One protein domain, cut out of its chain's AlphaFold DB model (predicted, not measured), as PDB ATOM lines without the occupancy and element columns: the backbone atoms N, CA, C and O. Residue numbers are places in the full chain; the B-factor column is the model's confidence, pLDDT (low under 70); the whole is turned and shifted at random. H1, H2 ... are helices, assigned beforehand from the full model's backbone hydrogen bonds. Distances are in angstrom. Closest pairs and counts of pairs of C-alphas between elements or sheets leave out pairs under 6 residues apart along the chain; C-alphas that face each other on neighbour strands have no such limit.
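AT A GLANCE: This is residues 52 to 126 of the 186 residues of the protein "Multicopper oxidase domain-containing protein" of Anderseniella sp (UniProt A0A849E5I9). Little regular structure: a winding chain of loops has two short helices well separated in it, H1 towards one end of the longest axis and H2 nearer the middle. Both ends of the printed part lie towards the other end of that axis, where residues 98 to 126 fold into loops. The 75 printed residues hold H1 then H2 and no named strand; the class is all helix, with only 12 residues in named elements. The whole is only just compact, close to loose, with a radius of gyration of the C-alphas of 13.4 A and spans of 36 by 28 by 27 A.

IN THESE COORDINATES: H1, residues 72 to 78, is 10.1 A long and begins at C-alpha 72 (104.722, 179.675, 46.038). H2, residues 93 to 97, is 6.8 A long and ends at C-alpha 97 (101.147, 162.304, 40.952).

HOW THE PARTS SIT: H1 and H2 are apart. In both, every O i to N i+4 pair is within hydrogen-bond range. Residues 114 to 115 pair with 118 to 119, antiparallel.

THE WHOLE: The farthest C-alphas, of Val 81 and Pro 116, are 39.2 A apart. The printed part has no cut. The link from H1 to H2, 14 residues, is long. Mean pLDDT of the printed part is 81.4; residue 100 is under 70.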
ATOM      1  N   SER A  52     100.975 151.206  53.610       78.50
ATOM      2  CA  SER A  52     100.914 152.493  52.891       78.50
ATOM      3  C   SER A  52     102.276 153.117  52.573       78.50
ATOM      4  O   SER A  52     102.403 153.823  51.587       78.50
ATOM      5  N   HIS A  53     103.312 152.848  53.371       79.06
ATOM      6  CA  HIS A  53     104.668 153.344  53.104       79.06
ATOM      7  C   HIS A  53     105.441 152.508  52.065       79.06
ATOM      8  O   HIS A  53     106.504 152.922  51.626       79.06
ATOM      9  N   HIS A  54     104.929 151.345  51.650       83.88
ATOM     10  CA  HIS A  54     105.525 150.505  50.601       83.88
ATOM     11  C   HIS A  54     105.026 150.855  49.195       83.88
ATOM     12  O   HIS A  54     105.657 150.480  48.210       83.88
ATOM     13  N   THR A  55     103.895 151.556  49.090       82.06
ATOM     14  CA  THR A  55     103.370 152.070  47.814       82.06
ATOM     15  C   THR A  55     103.806 153.511  47.542       82.06
ATOM     16  O   THR A  55     103.324 154.136  46.603       82.06
ATOM     17  N   MET A  56     104.706 154.046  48.375       76.06
ATOM     18  CA  MET A  56     105.175 155.431  48.344       76.06
ATOM     19  C   MET A  56     106.707 155.451  48.385       76.06
ATOM     20  O   MET A  56     107.324 155.656  49.430       76.06
ATOM     21  N   ASN A  57     107.331 155.191  47.237       71.56
ATOM     22  CA  ASN A  57     108.789 155.170  47.125       71.56
ATOM     23  C   ASN A  57     109.408 156.567  47.191       71.56
ATOM     24  O   ASN A  57     108.769 157.558  46.854       71.56
ATOM     25  N   ALA A  58     110.694 156.612  47.554       74.12
ATOM     26  CA  ALA A  58     111.532 157.814  47.541       74.12
ATOM     27  C   ALA A  58     110.978 159.002  48.357       74.12
ATOM     28  O   ALA A  58     111.332 160.155  48.111       74.12
ATOM     29  N   MET A  59     110.147 158.722  49.365       75.44
ATOM     30  CA  MET A  59     109.647 159.717  50.312       75.44
ATOM     31  C   MET A  59     110.541 159.772  51.557       75.44
ATOM     32  O   MET A  59     110.918 158.743  52.115       75.44
ATOM     33  N   GLY A  60     110.889 160.981  52.001       73.56
ATOM     34  CA  GLY A  60     111.684 161.185  53.215       73.56
ATOM     35  C   GLY A  60     110.838 161.079  54.486       73.56
ATOM     36  O   GLY A  60     109.754 161.651  54.550       73.56
ATOM     37  N   HIS A  61     111.345 160.392  55.511       72.88
ATOM     38  CA  HIS A  61     110.650 160.239  56.799       72.88
ATOM     39  C   HIS A  61     110.829 161.436  57.746       72.88
ATOM     40  O   HIS A  61     109.945 161.718  58.548       72.88
ATOM     41  N   ASP A  62     111.942 162.164  57.624       80.06
ATOM     42  CA  ASP A  62     112.311 163.259  58.536       80.06
ATOM     43  C   ASP A  62     111.952 164.652  57.988       80.06
ATOM     44  O   ASP A  62     112.437 165.674  58.477       80.06
ATOM     45  N   ILE A  63     111.112 164.711  56.948       79.12
ATOM     46  CA  ILE A  63     110.656 165.970  56.352       79.12
ATOM     47  C   ILE A  63     109.251 166.294  56.879       79.12
ATOM     48  O   ILE A  63     108.340 165.477  56.726       79.12
ATOM     49  N   PRO A  64     109.025 167.483  57.472       81.81
ATOM     50  CA  PRO A  64     107.697 167.886  57.917       81.81
ATOM     51  C   PRO A  64     106.694 167.940  56.761       81.81
ATOM     52  O   PRO A  64     106.999 168.486  55.697       81.81
ATOM     53  N   THR A  65     105.471 167.456  57.006       79.12
ATOM     54  CA  THR A  65     104.355 167.603  56.063       79.12
ATOM     55  C   THR A  65     104.106 169.078  55.746       79.12
ATOM     56  O   THR A  65     104.018 169.913  56.646       79.12
ATOM     57  N   GLN A  66     104.015 169.402  54.457       82.75
ATOM     58  CA  GLN A  66     103.752 170.761  53.971       82.75
ATOM     59  C   GLN A  66     102.269 170.983  53.632       82.75
ATOM     60  O   GLN A  66     101.917 172.027  53.078       82.75
ATOM     61  N   ILE A  67     101.395 170.023  53.961       84.62
ATOM     62  CA  ILE A  67      99.972 170.090  53.613       84.62
ATOM     63  C   ILE A  67      99.337 171.364  54.188       84.62
ATOM     64  O   ILE A  67      99.511 171.682  55.365       84.62
ATOM     65  N   GLY A  68      98.618 172.109  53.344       84.12
ATOM     66  CA  GLY A  68      97.976 173.380  53.700       84.12
ATOM     67  C   GLY A  68      98.920 174.590  53.786       84.12
ATOM     68  O   GLY A  68      98.481 175.684  54.157       84.12
ATOM     69  N   THR A  69     100.204 174.436  53.444       86.50
ATOM     70  CA  THR A  69     101.176 175.540  53.420       86.50
ATOM     71  C   THR A  69     101.238 176.193  52.039       86.50
ATOM     72  O   THR A  69     101.322 175.518  51.020       86.50
ATOM     73  N   LYS A  70     101.277 177.532  51.981       85.06
ATOM     74  CA  LYS A  70     101.511 178.269  50.726       85.06
ATOM     75  C   LYS A  70     103.002 178.302  50.387       85.06
ATOM     76  O   LYS A  70     103.755 179.090  50.962       85.06
ATOM     77  N   LEU A  71     103.423 177.454  49.451       84.75
ATOM     78  CA  LEU A  71     104.837 177.280  49.088       84.75
ATOM     79  C   LEU A  71     105.315 178.183  47.938       84.75
ATOM     80  O   LEU A  71     106.518 178.267  47.697       84.75
ATOM     81  N   ASP A  72     104.424 178.911  47.261       85.75
ATOM     82  CA  ASP A  72     104.722 179.675  46.038       85.75
ATOM     83  C   ASP A  72     105.838 180.721  46.227       85.75
ATOM     84  O   ASP A  72     106.797 180.801  45.450       85.75
ATOM     85  N   MET A  73     105.752 181.514  47.296       85.56
ATOM     86  CA  MET A  73     106.739 182.545  47.610       85.56
ATOM     87  C   MET A  73     108.045 181.949  48.131       85.56
ATOM     88  O   MET A  73     109.115 182.510  47.877       85.56
ATOM     89  N   HIS A  74     107.971 180.820  48.839       86.62
ATOM     90  CA  HIS A  74     109.150 180.101  49.312       86.62
ATOM     91  C   HIS A  74     109.929 179.523  48.126       86.62
ATOM     92  O   HIS A  74     111.104 179.842  47.957       86.62
ATOM     93  N   GLN A  75     109.255 178.799  47.230       88.94
ATOM     94  CA  GLN A  75     109.853 178.228  46.025       88.94
ATOM     95  C   GLN A  75     110.510 179.305  45.148       88.94
ATOM     96  O   GLN A  75     111.660 179.139  44.740       88.94
ATOM     97  N   LYS A  76     109.845 180.451  44.926       89.81
ATOM     98  CA  LYS A  76     110.422 181.592  44.181       89.81
ATOM     99  C   LYS A  76     111.718 182.120  44.799       89.81
ATOM    100  O   LYS A  76     112.622 182.515  44.064       89.81
ATOM    101  N   LYS A  77     111.808 182.178  46.131       91.88
ATOM    102  CA  LYS A  77     113.019 182.636  46.832       91.88
ATOM    103  C   LYS A  77     114.126 181.587  46.760       91.88
ATOM    104  O   LYS A  77     115.249 181.947  46.422       91.88
ATOM    105  N   THR A  78     113.808 180.316  47.003       90.88
ATOM    106  CA  THR A  78     114.778 179.210  46.963       90.88
ATOM    107  C   THR A  78     115.383 179.038  45.574       90.88
ATOM    108  O   THR A  78     116.595 178.892  45.448       90.88
ATOM    109  N   ARG A  79     114.583 179.192  44.511       92.50
ATOM    110  CA  ARG A  79     115.064 179.133  43.121       92.50
ATOM    111  C   ARG A  79     116.091 180.201  42.738       92.50
ATOM    112  O   ARG A  79     116.763 180.047  41.727       92.50
ATOM    113  N   ARG A  80     116.256 181.265  43.536       94.19
ATOM    114  CA  ARG A  80     117.331 182.253  43.321       94.19
ATOM    115  C   ARG A  80     118.717 181.705  43.655       94.19
ATOM    116  O   ARG A  80     119.696 182.232  43.144       94.19
ATOM    117  N   VAL A  81     118.791 180.698  44.528       95.56
ATOM    118  CA  VAL A  81     120.048 180.065  44.961       95.56
ATOM    119  C   VAL A  81     120.176 178.623  44.475       95.56
ATOM    120  O   VAL A  81     121.287 178.176  44.228       95.56
ATOM    121  N   GLN A  82     119.055 177.916  44.296       92.19
ATOM    122  CA  GLN A  82     118.993 176.563  43.744       92.19
ATOM    123  C   GLN A  82     117.907 176.502  42.655       92.19
ATOM    124  O   GLN A  82     116.748 176.218  42.976       92.19
ATOM    125  N   PRO A  83     118.236 176.815  41.387       89.19
ATOM    126  CA  PRO A  83     117.265 176.922  40.290       89.19
ATOM    127  C   PRO A  83     116.405 175.669  40.090       89.19
ATOM    128  O   PRO A  83     115.219 175.778  39.768       89.19
ATOM    129  N   GLU A  84     116.981 174.499  40.370       83.00
ATOM    130  CA  GLU A  84     116.343 173.191  40.193       83.00
ATOM    131  C   GLU A  84     115.332 172.852  41.302       83.00
ATOM    132  O   GLU A  84     114.646 171.836  41.232       83.00
ATOM    133  N   PHE A  85     115.210 173.685  42.345       84.44
ATOM    134  CA  PHE A  85     114.304 173.411  43.459       84.44
ATOM    135  C   PHE A  85     112.836 173.384  43.007       84.44
ATOM    136  O   PHE A  85     112.319 174.347  42.418       84.44
ATOM    137  N   MET A  86     112.154 172.298  43.371       81.62
ATOM    138  CA  MET A  86     110.723 172.085  43.189       81.62
ATOM    139  C   MET A  86     110.091 171.756  44.540       81.62
ATOM    140  O   MET A  86     110.606 170.937  45.297       81.62
ATOM    141  N   ALA A  87     109.006 172.454  44.874       81.88
ATOM    142  CA  ALA A  87     108.257 172.183  46.091       81.88
ATOM    143  C   ALA A  87     107.361 170.954  45.885       81.88
ATOM    144  O   ALA A  87     106.683 170.856  44.867       81.88
ATOM    145  N   MET A  88     107.342 170.053  46.867       77.00
ATOM    146  CA  MET A  88     106.631 168.772  46.803       77.00
ATOM    147  C   MET A  88     105.138 168.890  47.158       77.00
ATOM    148  O   MET A  88     104.651 168.156  48.016       77.00
ATOM    149  N   GLY A  89     104.416 169.797  46.491       78.56
ATOM    150  CA  GLY A  89     102.961 169.946  46.638       78.56
ATOM    151  C   GLY A  89     102.501 170.439  48.017       78.56
ATOM    152  O   GLY A  89     103.285 170.552  48.965       78.56
ATOM    153  N   SER A  90     101.215 170.779  48.131       82.00
ATOM    154  CA  SER A  90     100.592 171.200  49.406       82.00
ATOM    155  C   SER A  90      99.217 170.591  49.669       82.00
ATOM    156  O   SER A  90      98.678 170.775  50.759       82.00
ATOM    157  N   GLU A  91      98.650 169.857  48.713       81.25
ATOM    158  CA  GLU A  91      97.285 169.318  48.811       81.25
ATOM    159  C   GLU A  91      97.254 167.800  49.069       81.25
ATOM    160  O   GLU A  91      96.191 167.188  49.121       81.25
ATOM    161  N   GLY A  92      98.420 167.185  49.288       76.62
ATOM    162  CA  GLY A  92      98.569 165.757  49.574       76.62
ATOM    163  C   GLY A  92      99.327 165.008  48.480       76.62
ATOM    164  O   GLY A  92      99.861 165.605  47.551       76.62
ATOM    165  N   MET A  93      99.399 163.681  48.606       72.88
ATOM    166  CA  MET A  93     100.215 162.852  47.708       72.88
ATOM    167  C   MET A  93      99.686 162.797  46.274       72.88
ATOM    168  O   MET A  93     100.479 162.692  45.346       72.88
ATOM    169  N   ALA A  94      98.374 162.935  46.096       76.00
ATOM    170  CA  ALA A  94      97.725 162.982  44.790       76.00
ATOM    171  C   ALA A  94      98.261 164.106  43.891       76.00
ATOM    172  O   ALA A  94      98.533 163.909  42.709       76.00
ATOM    173  N   ASP A  95      98.496 165.278  44.487       76.12
ATOM    174  CA  ASP A  95      99.039 166.469  43.824       76.12
ATOM    175  C   ASP A  95     100.407 166.168  43.182       76.12
ATOM    176  O   ASP A  95     100.681 166.538  42.037       76.12
ATOM    177  N   MET A  96     101.223 165.363  43.877       73.12
ATOM    178  CA  MET A  96     102.522 164.890  43.390       73.12
ATOM    179  C   MET A  96     102.425 163.966  42.192       73.12
ATOM    180  O   MET A  96     103.347 163.936  41.381       73.12
ATOM    181  N   GLY A  97     101.320 163.239  42.050       70.31
ATOM    182  CA  GLY A  97     101.147 162.304  40.952       70.31
ATOM    183  C   GLY A  97     101.061 162.957  39.577       70.31
ATOM    184  O   GLY A  97     101.309 162.303  38.567       70.31
ATOM    185  N   SER A  98     100.752 164.252  39.543       71.75
ATOM    186  CA  SER A  98     100.709 165.062  38.324       71.75
ATOM    187  C   SER A  98     102.019 165.808  38.031       71.75
ATOM    188  O   SER A  98     102.154 166.423  36.973       71.75
ATOM    189  N   MET A  99     102.988 165.759  38.954       71.75
ATOM    190  CA  MET A  99     104.259 166.471  38.862       71.75
ATOM    191  C   MET A  99     105.382 165.512  38.473       71.75
ATOM    192  O   MET A  99     105.901 164.761  39.295       71.75
ATOM    193  N   GLU A 100     105.798 165.566  37.211       67.50
ATOM    194  CA  GLU A 100     106.951 164.802  36.748       67.50
ATOM    195  C   GLU A 100     108.244 165.512  37.169       67.50
ATOM    196  O   GLU A 100     108.518 166.646  36.769       67.50
ATOM    197  N   MET A 101     109.032 164.851  38.017       70.44
ATOM    198  CA  MET A 101     110.335 165.342  38.456       70.44
ATOM    199  C   MET A 101     111.455 164.469  37.888       70.44
ATOM    200  O   MET A 101     111.297 163.249  37.840       70.44
ATOM    201  N   PRO A 102     112.615 165.048  37.527       71.75
ATOM    202  CA  PRO A 102     113.790 164.262  37.182       71.75
ATOM    203  C   PRO A 102     114.213 163.412  38.385       71.75
ATOM    204  O   PRO A 102     114.538 163.944  39.449       71.75
ATOM    205  N   LEU A 103     114.208 162.093  38.213       74.12
ATOM    206  CA  LEU A 103     114.689 161.129  39.198       74.12
ATOM    207  C   LEU A 103     115.955 160.448  38.657       74.12
ATOM    208  O   LEU A 103     116.081 160.294  37.443       74.12
ATOM    209  N   PRO A 104     116.896 160.028  39.523       78.50
ATOM    210  CA  PRO A 104     118.005 159.173  39.105       78.50
ATOM    211  C   PRO A 104     117.503 157.894  38.420       78.50
ATOM    212  O   PRO A 104     116.546 157.289  38.905       78.50
ATOM    213  N   ASP A 105     118.190 157.438  37.368       79.38
ATOM    214  CA  ASP A 105     117.794 156.281  36.540       79.38
ATOM    215  C   ASP A 105     117.562 154.978  37.330       79.38
ATOM    216  O   ASP A 105     116.826 154.096  36.896       79.38
ATOM    217  N   ASN A 106     118.191 154.835  38.498       80.75
ATOM    218  CA  ASN A 106     118.076 153.667  39.374       80.75
ATOM    219  C   ASN A 106     116.998 153.809  40.463       80.75
ATOM    220  O   ASN A 106     116.965 153.013  41.406       80.75
ATOM    221  N   THR A 107     116.142 154.824  40.374       73.56
ATOM    222  CA  THR A 107     115.059 155.046  41.335       73.56
ATOM    223  C   THR A 107     113.845 154.225  40.926       73.56
ATOM    224  O   THR A 107     113.401 154.281  39.783       73.56
ATOM    225  N   ILE A 108     113.273 153.473  41.867       74.12
ATOM    226  CA  ILE A 108     111.994 152.799  41.630       74.12
ATOM    227  C   ILE A 108     110.930 153.887  41.425       74.12
ATOM    228  O   ILE A 108     110.911 154.838  42.214       74.12
ATOM    229  N   PRO A 109     110.038 153.768  40.425       72.94
ATOM    230  CA  PRO A 109     109.040 154.792  40.158       72.94
ATOM    231  C   PRO A 109     108.270 155.188  41.422       72.94
ATOM    232  O   PRO A 109     107.784 154.332  42.172       72.94
ATOM    233  N   MET A 110     108.173 156.498  41.652       75.50
ATOM    234  CA  MET A 110     107.317 157.073  42.697       75.50
ATOM    235  C   MET A 110     105.830 156.933  42.347       75.50
ATOM    236  O   MET A 110     104.987 157.008  43.231       75.50
ATOM    237  N   MET A 111     105.532 156.704  41.066       79.25
ATOM    238  CA  MET A 111     104.206 156.666  40.458       79.25
ATOM    239  C   MET A 111     104.164 155.559  39.399       79.25
ATOM    240  O   MET A 111     105.150 155.368  38.687       79.25
ATOM    241  N   THR A 112     103.034 154.864  39.248       80.19
ATOM    242  CA  THR A 112     102.880 153.760  38.269       80.19
ATOM    243  C   THR A 112     102.335 154.237  36.911       80.19
ATOM    244  O   THR A 112     101.895 153.447  36.081       80.19
ATOM    245  N   GLY A 113     102.379 155.547  36.649       83.69
ATOM    246  CA  GLY A 113     101.963 156.147  35.378       83.69
ATOM    247  C   GLY A 113     100.513 156.624  35.380       83.69
ATOM    248  O   GLY A 113     100.031 157.154  36.379       83.69
ATOM    249  N   TRP A 114      99.829 156.474  34.243       86.69
ATOM    250  CA  TRP A 114      98.496 157.032  33.995       86.69
ATOM    251  C   TRP A 114      97.463 155.936  33.766       86.69
ATOM    252  O   TRP A 114      97.668 155.058  32.932       86.69
ATOM    253  N   GLY A 115      96.346 156.018  34.486       90.75
ATOM    254  CA  GLY A 115      95.155 155.202  34.289       90.75
ATOM    255  C   GLY A 115      94.090 155.923  33.451       90.75
ATOM    256  O   GLY A 115      94.283 157.067  33.037       90.75
ATOM    257  N   PRO A 116      92.921 155.296  33.240       90.88
ATOM    258  CA  PRO A 116      91.849 155.860  32.418       90.88
ATOM    259  C   PRO A 116      91.209 157.119  33.027       90.88
ATOM    260  O   PRO A 116      90.544 157.871  32.320       90.88
ATOM    261  N   PHE A 117      91.421 157.362  34.324       89.31
ATOM    262  CA  PHE A 117      90.804 158.462  35.073       89.31
ATOM    263  C   PHE A 117      91.812 159.449  35.678       89.31
ATOM    264  O   PHE A 117      91.418 160.299  36.472       89.31
ATOM    265  N   GLY A 118      93.097 159.356  35.321       88.75
ATOM    266  CA  GLY A 118      94.142 160.231  35.857       88.75
ATOM    267  C   GLY A 118      95.401 159.480  36.293       88.75
ATOM    268  O   GLY A 118      95.593 158.325  35.900       88.75
ATOM    269  N   PRO A 119      96.285 160.130  37.066       87.12
ATOM    270  CA  PRO A 119      97.530 159.518  37.507       87.12
ATOM    271  C   PRO A 119      97.261 158.356  38.477       87.12
ATOM    272  O   PRO A 119      96.370 158.413  39.320       87.12
ATOM    273  N   LEU A 120      98.047 157.283  38.367       88.25
ATOM    274  CA  LEU A 120      98.041 156.166  39.310       88.25
ATOM    275  C   LEU A 120      98.987 156.485  40.468       88.25
ATOM    276  O   LEU A 120     100.173 156.160  40.417       88.25
ATOM    277  N   GLU A 121      98.429 157.112  41.503       84.12
ATOM    278  CA  GLU A 121      99.072 157.708  42.696       84.12
ATOM    279  C   GLU A 121      99.812 156.752  43.641       84.12
ATOM    280  O   GLU A 121     100.093 157.082  44.790       84.12
ATOM    281  N   MET A 122     100.149 155.560  43.163       84.38
ATOM    282  CA  MET A 122     100.932 154.570  43.884       84.38
ATOM    283  C   MET A 122     102.161 154.210  43.061       84.38
ATOM    284  O   MET A 122     102.061 153.979  41.856       84.38
ATOM    285  N   GLY A 123     103.313 154.138  43.715       79.69
ATOM    286  CA  GLY A 123     104.568 153.648  43.150       79.69
ATOM    287  C   GLY A 123     105.016 152.343  43.806       79.69
ATOM    288  O   GLY A 123     104.439 151.878  44.787       79.69
ATOM    289  N   GLY A 124     106.086 151.746  43.286       81.31
ATOM    290  CA  GLY A 124     106.721 150.582  43.915       81.31
ATOM    291  C   GLY A 124     105.942 149.288  43.785       81.31
ATOM    292  O   GLY A 124     105.812 148.758  42.687       81.31
ATOM    293  N   MET A 125     105.483 148.739  44.914       86.50
ATOM    294  CA  MET A 125     104.776 147.454  44.957       86.50
ATOM    295  C   MET A 125     103.296 147.607  44.583       86.50
ATOM    296  O   MET A 125     102.422 147.188  45.343       86.50
ATOM    297  N   PHE A 126     103.023 148.228  43.438       89.81
ATOM    298  CA  PHE A 126     101.695 148.374  42.856       89.81
ATOM    299  C   PHE A 126     101.694 147.810  41.435       89.81
ATOM    300  O   PHE A 126     102.653 147.956  40.678       89.81
TER     301      PHE A 126